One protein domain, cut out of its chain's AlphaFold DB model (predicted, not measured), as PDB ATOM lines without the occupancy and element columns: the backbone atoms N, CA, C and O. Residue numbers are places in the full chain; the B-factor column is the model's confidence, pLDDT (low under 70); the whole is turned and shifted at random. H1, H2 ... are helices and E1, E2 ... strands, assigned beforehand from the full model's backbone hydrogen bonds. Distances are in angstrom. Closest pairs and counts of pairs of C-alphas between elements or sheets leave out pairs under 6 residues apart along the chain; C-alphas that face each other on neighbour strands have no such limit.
ATOM      1  N   MET A   1     103.792 201.437 146.577       34.66
ATOM      2  CA  MET A   1     105.223 201.071 146.664       34.66
ATOM      3  C   MET A   1     105.349 199.613 146.242       34.66
ATOM      4  O   MET A   1     105.231 198.710 147.062       34.66
ATOM      5  N   ASP A   2     105.479 199.399 144.932       35.25
ATOM      6  CA  ASP A   2     105.387 198.112 144.229       35.25
ATOM      7  C   ASP A   2     106.663 197.261 144.356       35.25
ATOM      8  O   ASP A   2     107.285 196.879 143.369       35.25
ATOM      9  N   ASN A   3     107.051 196.926 145.588       39.06
ATOM     10  CA  ASN A   3     108.168 196.012 145.879       39.06
ATOM     11  C   ASN A   3     107.735 194.531 145.903       39.06
ATOM     12  O   ASN A   3     108.317 193.697 146.583       39.06
ATOM     13  N   LYS A   4     106.696 194.203 145.129       46.12
ATOM     14  CA  LYS A   4     106.194 192.848 144.863       46.12
ATOM     15  C   LYS A   4     106.570 192.400 143.450       46.12
ATOM     16  O   LYS A   4     105.810 191.681 142.810       46.12
ATOM     17  N   ARG A   5     107.722 192.832 142.925       43.69
ATOM     18  CA  ARG A   5     108.321 192.153 141.767       43.69
ATOM     19  C   ARG A   5     108.740 190.772 142.250       43.69
ATOM     20  O   ARG A   5     109.804 190.592 142.823       43.69
ATOM     21  N   LEU A   6     107.763 189.885 142.131       52.88
ATOM     22  CA  LEU A   6     107.730 188.473 142.440       52.88
ATOM     23  C   LEU A   6     109.119 187.871 142.244       52.88
ATOM     24  O   LEU A   6     109.743 188.114 141.209       52.88
ATOM     25  N   VAL A   7     109.560 187.049 143.199       60.22
ATOM     26  CA  VAL A   7     110.490 185.948 142.916       60.22
ATOM     27  C   VAL A   7     110.097 185.416 141.537       60.22
ATOM     28  O   VAL A   7     108.950 185.001 141.362       60.22
ATOM     29  N   ASN A   8     110.950 185.607 140.527       79.31
ATOM     30  CA  ASN A   8     110.490 185.628 139.139       79.31
ATOM     31  C   ASN A   8     110.282 184.199 138.622       79.31
ATOM     32  O   ASN A   8     111.097 183.658 137.876       79.31
ATOM     33  N   THR A   9     109.198 183.570 139.073       86.56
ATOM     34  CA  THR A   9     108.825 182.189 138.761       86.56
ATOM     35  C   THR A   9     108.622 182.001 137.263       86.56
ATOM     36  O   THR A   9     108.997 180.967 136.721       86.56
ATOM     37  N   GLU A  10     108.101 183.014 136.569       88.62
ATOM     38  CA  GLU A  10     107.945 182.985 135.111       88.62
ATOM     39  C   GLU A  10     109.298 182.939 134.395       88.62
ATOM     40  O   GLU A  10     109.498 182.088 133.525       88.62
ATOM     41  N   LYS A  11     110.254 183.788 134.797       90.25
ATOM     42  CA  LYS A  11     111.630 183.740 134.279       90.25
ATOM     43  C   LYS A  11     112.277 182.393 134.583       90.25
ATOM     44  O   LYS A  11     112.802 181.773 133.671       90.25
ATOM     45  N   PHE A  12     112.168 181.899 135.816       91.31
ATOM     46  CA  PHE A  12     112.708 180.594 136.205       91.31
ATOM     47  C   PHE A  12     112.160 179.447 135.346       91.31
ATOM     48  O   PHE A  12     112.926 178.632 134.828       91.31
ATOM     49  N   ASN A  13     110.842 179.408 135.138       93.06
ATOM     50  CA  ASN A  13     110.202 178.403 134.294       93.06
ATOM     51  C   ASN A  13     110.671 178.507 132.837       93.06
ATOM     52  O   ASN A  13     110.974 177.485 132.219       93.06
ATOM     53  N   THR A  14     110.781 179.731 132.317       93.62
ATOM     54  CA  THR A  14     111.256 180.009 130.954       93.62
ATOM     55  C   THR A  14     112.710 179.574 130.776       93.62
ATOM     56  O   THR A  14     113.048 178.914 129.795       93.62
ATOM     57  N   ASP A  15     113.572 179.873 131.746       94.31
ATOM     58  CA  ASP A  15     114.990 179.514 131.715       94.31
ATOM     59  C   ASP A  15     115.180 177.990 131.762       94.31
ATOM     60  O   ASP A  15     115.999 177.437 131.019       94.31
ATOM     61  N   ILE A  16     114.374 177.283 132.562       94.44
ATOM     62  CA  ILE A  16     114.354 175.813 132.580       94.44
ATOM     63  C   ILE A  16     113.845 175.245 131.253       94.44
ATOM     64  O   ILE A  16     114.414 174.272 130.749       94.44
ATOM     65  N   GLU A  17     112.804 175.831 130.662       94.00
ATOM     66  CA  GLU A  17     112.289 175.406 129.361       94.00
ATOM     67  C   GLU A  17     113.333 175.597 128.255       94.00
ATOM     68  O   GLU A  17     113.623 174.662 127.501       94.00
ATOM     69  N   HIS A  18     113.983 176.759 128.210       94.75
ATOM     70  CA  HIS A  18     115.082 177.040 127.293       94.75
ATOM     71  C   HIS A  18     116.243 176.062 127.477       94.75
ATOM     72  O   HIS A  18     116.770 175.530 126.492       94.75
ATOM     73  N   TRP A  19     116.626 175.770 128.722       94.75
ATOM     74  CA  TRP A  19     117.643 174.766 129.018       94.75
ATOM     75  C   TRP A  19     117.239 173.377 128.507       94.75
ATOM     76  O   TRP A  19     118.047 172.695 127.861       94.75
ATOM     77  N   ALA A  20     115.993 172.962 128.741       93.38
ATOM     78  CA  ALA A  20     115.477 171.660 128.332       93.38
ATOM     79  C   ALA A  20     115.456 171.519 126.802       93.38
ATOM     80  O   ALA A  20     115.949 170.522 126.264       93.38
ATOM     81  N   VAL A  21     114.960 172.536 126.093       91.94
ATOM     82  CA  VAL A  21     114.917 172.582 124.622       91.94
ATOM     83  C   VAL A  21     116.325 172.620 124.029       91.94
ATOM     84  O   VAL A  21     116.618 171.881 123.088       91.94
ATOM     85  N   SER A  22     117.224 173.431 124.589       92.88
ATOM     86  CA  SER A  22     118.616 173.517 124.138       92.88
ATOM     87  C   SER A  22     119.336 172.178 124.300       92.88
ATOM     88  O   SER A  22     119.943 171.675 123.353       92.88
ATOM     89  N   THR A  23     119.196 171.543 125.465       91.75
ATOM     90  CA  THR A  23     119.775 170.224 125.750       91.75
ATOM     91  C   THR A  23     119.214 169.160 124.812       91.75
ATOM     92  O   THR A  23     119.984 168.435 124.180       91.75
ATOM     93  N   ARG A  24     117.893 169.134 124.610       88.69
ATOM     94  CA  ARG A  24     117.230 168.264 123.629       88.69
ATOM     95  C   ARG A  24     117.786 168.462 122.217       88.69
ATOM     96  O   ARG A  24     118.069 167.487 121.528       88.69
ATOM     97  N   ASN A  25     117.966 169.702 121.770       87.31
ATOM     98  CA  ASN A  25     118.483 169.985 120.431       87.31
ATOM     99  C   ASN A  25     119.928 169.499 120.259       87.31
ATOM    100  O   ASN A  25     120.266 168.958 119.205       87.31
ATOM    101  N   ARG A  26     120.774 169.632 121.290       88.62
ATOM    102  CA  ARG A  26     122.133 169.070 121.269       88.62
ATOM    103  C   ARG A  26     122.116 167.542 121.230       88.62
ATOM    104  O   ARG A  26     122.816 166.962 120.401       88.62
ATOM    105  N   MET A  27     121.249 166.902 122.022       86.12
ATOM    106  CA  MET A  27     121.043 165.448 121.969       86.12
ATOM    107  C   MET A  27     120.659 164.994 120.560       86.12
ATOM    108  O   MET A  27     121.280 164.084 120.028       86.12
ATOM    109  N   ILE A  28     119.677 165.644 119.921       80.25
ATOM    110  CA  ILE A  28     119.227 165.280 118.567       80.25
ATOM    111  C   ILE A  28     120.364 165.428 117.547       80.25
ATOM    112  O   ILE A  28     120.535 164.555 116.703       80.25
ATOM    113  N   ARG A  29     121.179 166.486 117.638       80.88
ATOM    114  CA  ARG A  29     122.333 166.681 116.738       80.88
ATOM    115  C   ARG A  29     123.390 165.590 116.884       80.88
ATOM    116  O   ARG A  29     124.026 165.218 115.903       80.88
ATOM    117  N   ARG A  30     123.584 165.093 118.104       80.75
ATOM    118  CA  ARG A  30     124.525 164.010 118.411       80.75
ATOM    119  C   ARG A  30     123.926 162.623 118.189       80.75
ATOM    120  O   ARG A  30     124.665 161.637 118.118       80.75
ATOM    121  N   ALA A  31     122.601 162.536 118.095       76.25
ATOM    122  CA  ALA A  31     121.897 161.284 117.935       76.25
ATOM    123  C   ALA A  31     122.370 160.568 116.659       76.25
ATOM    124  O   ALA A  31     122.589 161.200 115.621       76.25
ATOM    125  N   PRO A  32     122.521 159.236 116.705       69.94
ATOM    126  CA  PRO A  32     122.745 158.441 115.510       69.94
ATOM    127  C   PRO A  32     121.591 158.619 114.525       69.94
ATOM    128  O   PRO A  32     120.451 158.767 114.932       69.94
ATOM    129  N   VAL A  33     121.845 158.557 113.225       65.25
ATOM    130  CA  VAL A  33     120.795 158.474 112.204       65.25
ATOM    131  C   VAL A  33     120.415 156.998 112.068       65.25
ATOM    132  O   VAL A  33     121.068 156.198 111.394       65.25
ATOM    133  N   GLY A  34     119.407 156.580 112.828       56.75
ATOM    134  CA  GLY A  34     118.981 155.189 112.911       56.75
ATOM    135  C   GLY A  34     117.866 154.854 111.924       56.75
ATOM    136  O   GLY A  34     116.749 155.309 112.118       56.75
ATOM    137  N   PHE A  35     118.171 153.945 110.988       52.06
ATOM    138  CA  PHE A  35     117.288 153.257 110.030       52.06
ATOM    139  C   PHE A  35     116.895 154.040 108.761       52.06
ATOM    140  O   PHE A  35     115.845 154.666 108.697       52.06
ATOM    141  N   LYS A  36     117.659 153.840 107.672       42.00
ATOM    142  CA  LYS A  36     117.162 153.994 106.286       42.00
ATOM    143  C   LYS A  36     116.149 152.886 105.964       42.00
ATOM    144  O   LYS A  36     116.426 151.981 105.179       42.00
ATOM    145  N   SER A  37     115.016 152.869 106.649       41.00
ATOM    146  CA  SER A  37     113.861 152.086 106.228       41.00
ATOM    147  C   SER A  37     112.835 153.097 105.743       41.00
ATOM    148  O   SER A  37     112.423 153.944 106.527       41.00
ATOM    149  N   ALA A  38     112.419 152.985 104.481       40.97
ATOM    150  CA  ALA A  38     111.506 153.904 103.790       40.97
ATOM    151  C   ALA A  38     110.122 154.089 104.461       40.97
ATOM    152  O   ALA A  38     109.271 154.794 103.934       40.97
ATOM    153  N   ARG A  39     109.865 153.437 105.604       47.47
ATOM    154  CA  ARG A  39     108.661 153.603 106.434       47.47
ATOM    155  C   ARG A  39     108.909 154.305 107.778       47.47
ATOM    156  O   ARG A  39     107.946 154.596 108.468       47.47
ATOM    157  N   ASP A  40     110.164 154.551 108.162       46.81
ATOM    158  CA  ASP A  40     110.568 154.871 109.542       46.81
ATOM    159  C   ASP A  40     111.737 155.880 109.626       46.81
ATOM    160  O   ASP A  40     112.532 155.833 110.566       46.81
ATOM    161  N   GLU A  41     111.878 156.777 108.648       42.75
ATOM    162  CA  GLU A  41     113.070 157.634 108.489       42.75
ATOM    163  C   GLU A  41     113.306 158.661 109.622       42.75
ATOM    164  O   GLU A  41     114.361 159.284 109.660       42.75
ATOM    165  N   ASP A  42     112.402 158.787 110.601       50.66
ATOM    166  CA  ASP A  42     112.380 159.927 111.534       50.66
ATOM    167  C   ASP A  42     112.450 159.546 113.031       50.66
ATOM    168  O   ASP A  42     112.269 160.360 113.941       50.66
ATOM    169  N   LYS A  43     112.718 158.271 113.341       51.09
ATOM    170  CA  LYS A  43     112.497 157.704 114.687       51.09
ATOM    171  C   LYS A  43     113.376 158.243 115.815       51.09
ATOM    172  O   LYS A  43     113.124 157.871 116.953       51.09
ATOM    173  N   LEU A  44     114.380 159.080 115.559       51.44
ATOM    174  CA  LEU A  44     115.208 159.712 116.605       51.44
ATOM    175  C   LEU A  44     114.951 161.221 116.742       51.44
ATOM    176  O   LEU A  44     115.178 161.792 117.813       51.44
ATOM    177  N   ILE A  45     114.355 161.826 115.710       55.00
ATOM    178  CA  ILE A  45     113.897 163.223 115.656       55.00
ATOM    179  C   ILE A  45     112.667 163.438 116.562       55.00
ATOM    180  O   ILE A  45     112.430 164.538 117.063       55.00
ATOM    181  N   GLY A  46     111.961 162.357 116.913       58.03
ATOM    182  CA  GLY A  46     110.855 162.352 117.875       58.03
ATOM    183  C   GLY A  46     111.236 162.568 119.346       58.03
ATOM    184  O   GLY A  46     110.349 162.495 120.197       58.03
ATOM    185  N   THR A  47     112.512 162.820 119.676       66.56
ATOM    186  CA  THR A  47     112.897 163.146 121.059       66.56
ATOM    187  C   THR A  47     112.186 164.427 121.482       66.56
ATOM    188  O   THR A  47     112.270 165.412 120.757       66.56
ATOM    189  N   ARG A  48     111.481 164.446 122.618       77.62
ATOM    190  CA  ARG A  48     110.766 165.635 123.131       77.62
ATOM    191  C   ARG A  48     111.219 165.958 124.549       77.62
ATOM    192  O   ARG A  48     111.519 165.041 125.306       77.62
ATOM    193  N   SER A  49     111.257 167.238 124.893       82.81
ATOM    194  CA  SER A  49     111.499 167.720 126.253       82.81
ATOM    195  C   SER A  49     110.205 168.272 126.839       82.81
ATOM    196  O   SER A  49     109.449 168.932 126.131       82.81
ATOM    197  N   PHE A  50     109.968 168.015 128.119       87.06
ATOM    198  CA  PHE A  50     108.812 168.519 128.854       87.06
ATOM    199  C   PHE A  50     109.266 169.060 130.201       87.06
ATOM    200  O   PHE A  50     110.076 168.415 130.865       87.06
ATOM    201  N   VAL A  51     108.707 170.192 130.616       90.88
ATOM    202  CA  VAL A  51     108.894 170.755 131.954       90.88
ATOM    203  C   VAL A  51     107.561 170.646 132.684       90.88
ATOM    204  O   VAL A  51     106.549 171.135 132.193       90.88
ATOM    205  N   ASN A  52     107.539 169.961 133.826       90.38
ATOM    206  CA  ASN A  52     106.340 169.880 134.661       90.38
ATOM    207  C   ASN A  52     106.408 170.920 135.773       90.38
ATOM    208  O   ASN A  52     107.449 171.061 136.417       90.38
ATOM    209  N   LEU A  53     105.286 171.572 136.051       89.88
ATOM    210  CA  LEU A  53     105.161 172.541 137.136       89.88
ATOM    211  C   LEU A  53     104.643 171.864 138.416       89.88
ATOM    212  O   LEU A  53     103.874 170.902 138.358       89.88
ATOM    213  N   ASN A  54     105.079 172.366 139.566       89.62
ATOM    214  CA  ASN A  54     104.538 172.050 140.884       89.62
ATOM    215  C   ASN A  54     103.184 172.741 141.100       89.62
ATOM    216  O   ASN A  54     102.757 173.578 140.304       89.62
ATOM    217  N   ARG A  55     102.522 172.429 142.225       85.00
ATOM    218  CA  ARG A  55     101.274 173.101 142.640       85.00
ATOM    219  C   ARG A  55     101.428 174.620 142.760       85.00
ATOM    220  O   ARG A  55     100.484 175.336 142.463       85.00
ATOM    221  N   ASP A  56     102.622 175.078 143.123       83.25
ATOM    222  CA  ASP A  56     102.957 176.498 143.276       83.25
ATOM    223  C   ASP A  56     103.320 177.178 141.940       83.25
ATOM    224  O   ASP A  56     103.713 178.340 141.915       83.25
ATOM    225  N   GLY A  57     103.220 176.458 140.814       86.75
ATOM    226  CA  GLY A  57     103.552 176.966 139.481       86.75
ATOM    227  C   GLY A  57     105.047 176.949 139.143       86.75
ATOM    228  O   GLY A  57     105.413 177.332 138.039       86.75
ATOM    229  N   GLU A  58     105.910 176.485 140.047       89.81
ATOM    230  CA  GLU A  58     107.366 176.388 139.854       89.81
ATOM    231  C   GLU A  58     107.756 175.119 139.089       89.81
ATOM    232  O   GLU A  58     107.252 174.031 139.375       89.81
ATOM    233  N   ALA A  59     108.684 175.219 138.139       90.81
ATOM    234  CA  ALA A  59     109.219 174.063 137.434       90.81
ATOM    235  C   ALA A  59     109.842 173.044 138.406       90.81
ATOM    236  O   ALA A  59     110.688 173.359 139.239       90.81
ATOM    237  N   SER A  60     109.406 171.793 138.278       89.94
ATOM    238  CA  SER A  60     109.674 170.719 139.239       89.94
ATOM    239  C   SER A  60     110.600 169.645 138.691       89.94
ATOM    240  O   SER A  60     111.503 169.168 139.370       89.94
ATOM    241  N   ASN A  61     110.356 169.230 137.449       90.44
ATOM    242  CA  ASN A  61     111.121 168.194 136.787       90.44
ATOM    243  C   ASN A  61     111.092 168.390 135.274       90.44
ATOM    244  O   ASN A  61     110.097 168.843 134.701       90.44
ATOM    245  N   VAL A  62     112.192 167.985 134.644       92.44
ATOM    246  CA  VAL A  62     112.345 167.945 133.193       92.44
ATOM    247  C   VAL A  62     112.345 166.490 132.743       92.44
ATOM    248  O   VAL A  62     113.068 165.660 133.292       92.44
ATOM    249  N   LYS A  63     111.533 166.166 131.737       91.12
ATOM    250  CA  LYS A  63     111.438 164.825 131.151       91.12
ATOM    251  C   LYS A  63     111.895 164.857 129.703       91.12
ATOM    252  O   LYS A  63     111.448 165.703 128.932       91.12
ATOM    253  N   PHE A  64     112.716 163.883 129.324       88.25
ATOM    254  CA  PHE A  64     113.078 163.632 127.933       88.25
ATOM    255  C   PHE A  64     112.399 162.349 127.461       88.25
ATOM    256  O   PHE A  64     112.646 161.266 127.991       88.25
ATOM    257  N   LEU A  65     111.528 162.462 126.462       86.50
ATOM    258  CA  LEU A  65     110.931 161.310 125.804       86.50
ATOM    259  C   LEU A  65     111.875 160.852 124.700       86.50
ATOM    260  O   LEU A  65     111.923 161.475 123.645       86.50
ATOM    261  N   ILE A  66     112.620 159.779 124.951       81.31
ATOM    262  CA  ILE A  66     113.568 159.213 123.991       81.31
ATOM    263  C   ILE A  66     112.916 158.012 123.292       81.31
ATOM    264  O   ILE A  66     112.445 157.088 123.961       81.31
ATOM    265  N   PRO A  67     112.901 157.969 121.950       77.56
ATOM    266  CA  PRO A  67     112.383 156.823 121.216       77.56
ATOM    267  C   PRO A  67     113.134 155.530 121.560       77.56
ATOM    268  O   PRO A  67     114.357 155.525 121.699       77.56
ATOM    269  N   ARG A  68     112.420 154.395 121.613       75.12
ATOM    270  CA  ARG A  68     112.978 153.068 121.968       75.12
ATOM    271  C   ARG A  68     114.267 152.727 121.214       75.12
ATOM    272  O   ARG A  68     115.196 152.148 121.771       75.12
ATOM    273  N   HIS A  69     114.322 153.081 119.934       71.19
ATOM    274  CA  HIS A  69     115.486 152.819 119.094       71.19
ATOM    275  C   HIS A  69     116.709 153.661 119.494       71.19
ATOM    276  O   HIS A  69     117.826 153.189 119.331       71.19
ATOM    277  N   GLY A  70     116.525 154.851 120.072       74.19
ATOM    278  CA  GLY A  70     117.617 155.693 120.571       74.19
ATOM    279  C   GLY A  70     118.284 155.106 121.807       74.19
ATOM    280  O   GLY A  70     119.512 155.089 121.900       74.19
ATOM    281  N   VAL A  71     117.479 154.514 122.693       78.88
ATOM    282  CA  VAL A  71     117.971 153.746 123.848       78.88
ATOM    283  C   VAL A  71     118.802 152.549 123.380       78.88
ATOM    284  O   VAL A  71     119.890 152.300 123.887       78.88
ATOM    285  N   PHE A  72     118.339 151.842 122.348       74.81
ATOM    286  CA  PHE A  72     119.061 150.699 121.787       74.81
ATOM    287  C   PHE A  72     120.438 151.070 121.219       74.81
ATOM    288  O   PHE A  72     121.375 150.286 121.336       74.81
ATOM    289  N   VAL A  73     120.596 152.254 120.619       75.81
ATOM    290  CA  VAL A  73     121.920 152.685 120.141       75.81
ATOM    291  C   VAL A  73     122.824 153.122 121.282       75.81
ATOM    292  O   VAL A  73     124.027 152.880 121.213       75.81
ATOM    293  N   HIS A  74     122.253 153.722 122.328       80.62
ATOM    294  CA  HIS A  74     123.024 154.163 123.482       80.62
ATOM    295  C   HIS A  74     123.806 153.005 124.114       80.62
ATOM    296  O   HIS A  74     125.020 153.096 124.268       80.62
ATOM    297  N   TYR A  75     123.142 151.872 124.351       79.50
ATOM    298  CA  TYR A  75     123.763 150.677 124.939       79.50
ATOM    299  C   TYR A  75     124.514 149.782 123.939       79.50
ATOM    300  O   TYR A  75     125.206 148.847 124.340       79.50
ATOM    301  N   GLY A  76     124.416 150.073 122.643       75.69
ATOM    302  CA  GLY A  76     125.057 149.307 121.581       75.69
ATOM    303  C   GLY A  76     124.076 148.415 120.826       75.69
ATOM    304  O   GLY A  76     123.190 147.764 121.382       75.69
ATOM    305  N   ASP A 121     127.304 157.052 123.666       85.06
ATOM    306  CA  ASP A 121     126.731 158.085 124.499       85.06
ATOM    307  C   ASP A 121     126.399 159.323 123.654       85.06
ATOM    308  O   ASP A 121     127.257 160.151 123.334       85.06
ATOM    309  N   TRP A 122     125.139 159.394 123.231       82.38
ATOM    310  CA  TRP A 122     124.601 160.500 122.448       82.38
ATOM    311  C   TRP A 122     123.690 161.434 123.254       82.38
ATOM    312  O   TRP A 122     123.410 162.530 122.777       82.38
ATOM    313  N   PHE A 123     123.240 161.029 124.450       85.19
ATOM    314  CA  PHE A 123     122.326 161.835 125.267       85.19
ATOM    315  C   PHE A 123     122.822 162.085 126.696       85.19
ATOM    316  O   PHE A 123     122.692 163.217 127.157       85.19
ATOM    317  N   ASP A 124     123.433 161.109 127.383       88.62
ATOM    318  CA  ASP A 124     123.907 161.299 128.766       88.62
ATOM    319  C   ASP A 124     125.015 162.341 128.825       88.62
ATOM    320  O   ASP A 124     125.078 163.142 129.756       88.62
ATOM    321  N   ILE A 125     125.885 162.372 127.818       90.50
ATOM    322  CA  ILE A 125     126.909 163.408 127.693       90.50
ATOM    323  C   ILE A 125     126.313 164.820 127.655       90.50
ATOM    324  O   ILE A 125     126.843 165.715 128.308       90.50
ATOM    325  N   GLU A 126     125.184 165.017 126.975       90.62
ATOM    326  CA  GLU A 126     124.542 166.331 126.858       90.62
ATOM    327  C   GLU A 126     123.820 166.735 128.149       90.62
ATOM    328  O   GLU A 126     123.841 167.913 128.516       90.62
ATOM    329  N   ILE A 127     123.234 165.769 128.872       90.06
ATOM    330  CA  ILE A 127     122.662 166.000 130.211       90.06
ATOM    331  C   ILE A 127     123.772 166.398 131.179       90.06
ATOM    332  O   ILE A 127     123.656 167.412 131.862       90.06
ATOM    333  N   ARG A 128     124.868 165.630 131.215       93.31
ATOM    334  CA  ARG A 128     126.002 165.879 132.113       93.31
ATOM    335  C   ARG A 128     126.647 167.235 131.859       93.31
ATOM    336  O   ARG A 128     126.955 167.942 132.809       93.31
ATOM    337  N   GLN A 129     126.814 167.626 130.597       91.38
ATOM    338  CA  GLN A 129     127.340 168.948 130.251       91.38
ATOM    339  C   GLN A 129     126.363 170.077 130.607       91.38
ATOM    340  O   GLN A 129     126.789 171.148 131.032       91.38
ATOM    341  N   GLY A 130     125.057 169.838 130.464       90.00
ATOM    342  CA  GLY A 130     124.021 170.817 130.785       90.00
ATOM    343  C   GLY A 130     123.728 170.971 132.280       90.00
ATOM    344  O   GLY A 130     123.120 171.969 132.660       90.00
ATOM    345  N   ILE A 131     124.134 170.023 133.131       92.31
ATOM    346  CA  ILE A 131     123.680 169.970 134.529       92.31
ATOM    347  C   ILE A 131     124.142 171.176 135.354       92.31
ATOM    348  O   ILE A 131     123.383 171.681 136.175       92.31
ATOM    349  N   ASN A 132     125.339 171.699 135.076       93.25
ATOM    350  CA  ASN A 132     125.870 172.876 135.767       93.25
ATOM    351  C   ASN A 132     125.064 174.136 135.433       93.25
ATOM    352  O   ASN A 132     124.787 174.945 136.309       93.25
ATOM    353  N   GLN A 133     124.639 174.285 134.175       93.44
ATOM    354  CA  GLN A 133     123.787 175.404 133.774       93.44
ATOM    355  C   GLN A 133     122.430 175.336 134.483       93.44
ATOM    356  O   GLN A 133     121.947 176.352 134.973       93.44
ATOM    357  N   LEU A 134     121.840 174.140 134.577       93.06
ATOM    358  CA  LEU A 134     120.587 173.943 135.307       93.06
ATOM    359  C   LEU A 134     120.746 174.259 136.802       93.06
ATOM    360  O   LEU A 134     119.877 174.904 137.384       93.06
ATOM    361  N   ALA A 135     121.858 173.836 137.407       93.44
ATOM    362  CA  ALA A 135     122.168 174.126 138.803       93.44
ATOM    363  C   ALA A 135     122.289 175.635 139.061       93.44
ATOM    364  O   ALA A 135     121.730 176.123 140.037       93.44
ATOM    365  N   ASN A 136     122.934 176.378 138.158       94.00
ATOM    366  CA  ASN A 136     123.042 177.834 138.265       94.00
ATOM    367  C   ASN A 136     121.668 178.521 138.200       94.00
ATOM    368  O   ASN A 136     121.388 179.374 139.037       94.00
ATOM    369  N   ILE A 137     120.795 178.112 137.266       93.25
ATOM    370  CA  ILE A 137     119.419 178.639 137.156       93.25
ATOM    371  C   ILE A 137     118.640 178.386 138.455       93.25
ATOM    372  O   ILE A 137     117.978 179.280 138.981       93.25
ATOM    373  N   ALA A 138     118.739 177.171 139.004       91.44
ATOM    374  CA  ALA A 138     118.093 176.828 140.267       91.44
ATOM    375  C   ALA A 138     118.659 177.633 141.445       91.44
ATOM    376  O   ALA A 138     117.897 178.107 142.286       91.44
ATOM    377  N   GLN A 139     119.978 177.809 141.507       91.69
ATOM    378  CA  GLN A 139     120.634 178.561 142.570       91.69
ATOM    379  C   GLN A 139     120.218 180.036 142.574       91.69
ATOM    380  O   GLN A 139     119.952 180.561 143.651       91.69
ATOM    381  N   GLU A 140     120.140 180.687 141.408       90.56
ATOM    382  CA  GLU A 140     119.666 182.076 141.287       90.56
ATOM    383  C   GLU A 140     118.244 182.201 141.853       90.56
ATOM    384  O   GLU A 140     118.000 182.971 142.778       90.56
ATOM    385  N   TYR A 141     117.328 181.342 141.399       91.19
ATOM    386  CA  TYR A 141     115.928 181.391 141.817       91.19
ATOM    387  C   TYR A 141     115.714 181.112 143.313       91.19
ATOM    388  O   TYR A 141     115.051 181.882 144.015       91.19
ATOM    389  N   TYR A 142     116.263 180.005 143.826       90.19
ATOM    390  CA  TYR A 142     116.082 179.642 145.234       90.19
ATOM    391  C   TYR A 142     116.889 180.546 146.173       90.19
ATOM    392  O   TYR A 142     116.454 180.776 147.303       90.19
ATOM    393  N   GLY A 143     118.024 181.080 145.710       87.62
ATOM    394  CA  GLY A 143     118.810 182.083 146.425       87.62
ATOM    395  C   GLY A 143     118.022 183.372 146.628       87.62
ATOM    396  O   GLY A 143     117.863 183.812 147.769       87.62
ATOM    397  N   ASP A 144     117.436 183.912 145.558       87.81
ATOM    398  CA  ASP A 144     116.589 185.106 145.617       87.81
ATOM    399  C   ASP A 144     115.370 184.877 146.516       87.81
ATOM    400  O   ASP A 144     115.074 185.682 147.402       87.81
ATOM    401  N   LYS A 145     114.690 183.733 146.357       87.31
ATOM    402  CA  LYS A 145     113.537 183.358 147.189       87.31
ATOM    403  C   LYS A 145     113.894 183.312 148.679       87.31
ATOM    404  O   LYS A 145     113.129 183.803 149.512       87.31
ATOM    405  N   ALA A 146     115.049 182.743 149.025       86.75
ATOM    406  CA  ALA A 146     115.529 182.685 150.403       86.75
ATOM    407  C   ALA A 146     115.912 184.073 150.939       86.75
ATOM    408  O   ALA A 146     115.536 184.415 152.062       86.75
ATOM    409  N   MET A 147     116.606 184.891 150.143       85.00
ATOM    410  CA  MET A 147     116.988 186.256 150.514       85.00
ATOM    411  C   MET A 147     115.758 187.130 150.772       85.00
ATOM    412  O   MET A 147     115.693 187.799 151.802       85.00
ATOM    413  N   HIS A 148     114.748 187.061 149.901       83.44
ATOM    414  CA  HIS A 148     113.470 187.741 150.104       83.44
ATOM    415  C   HIS A 148     112.797 187.315 151.410       83.44
ATOM    416  O   HIS A 148     112.382 188.165 152.192       83.44
ATOM    417  N   ALA A 149     112.755 186.014 151.701       85.06
ATOM    418  CA  ALA A 149     112.173 185.520 152.944       85.06
ATOM    419  C   ALA A 149     112.922 186.013 154.198       85.06
ATOM    420  O   ALA A 149     112.302 186.211 155.246       85.06
TER     421      ALA A 149
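This is residues 1 to 76 and 121 to 149 of the 161 residues of an uncharacterized protein of Porphyromonadaceae bacterium (UniProt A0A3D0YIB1). The strand hairpin E1-E2 packs along helix H1, and long H3 packs on H1 too, side by side; short H2 sits beyond E2's end. Residues 1 to 7 and the loop 31 to 47 lengthen this rod, 64 by 24 by 19 A. The 105 printed residues, mostly helix, run H1, E1, E2, H2, H3, with an antiparallel sheet; the whole is loose, radius of gyration of the C-alphas 17.5 A.

Find E1 at residues 48 to 53, E2 at 59 to 65. H1, residues 9 to 30, runs 31.5 A from C-alpha 9 at (108.825, 182.189, 138.761). H2 is residues 68 to 75; H3, residues 124 to 149, runs 36.2 A to C-alpha 149 at (112.173, 185.520, 152.944).

In the hairpin, N 50 and O 63 are within hydrogen-bond range, 2.9 A. H1's closest C-alphas to E1 are Ala 20 and Ser 49, 6.0 A. H1 touches H3, closest C-alphas Met 27 and Glu 126, 6.1 A, a shallow tilt of 6 degrees, opposite ways. H2 touches no helix. Every O i to N i+4 pair is within range in H1 and H2, 20 of 22 in H3.

Residues 77 to 120 are cut out, a 9.4 A gap between C-alphas 76 and 121. H1 to E1 is a long link. Residues 1 to 7 and 32 to 47 have pLDDT under 70.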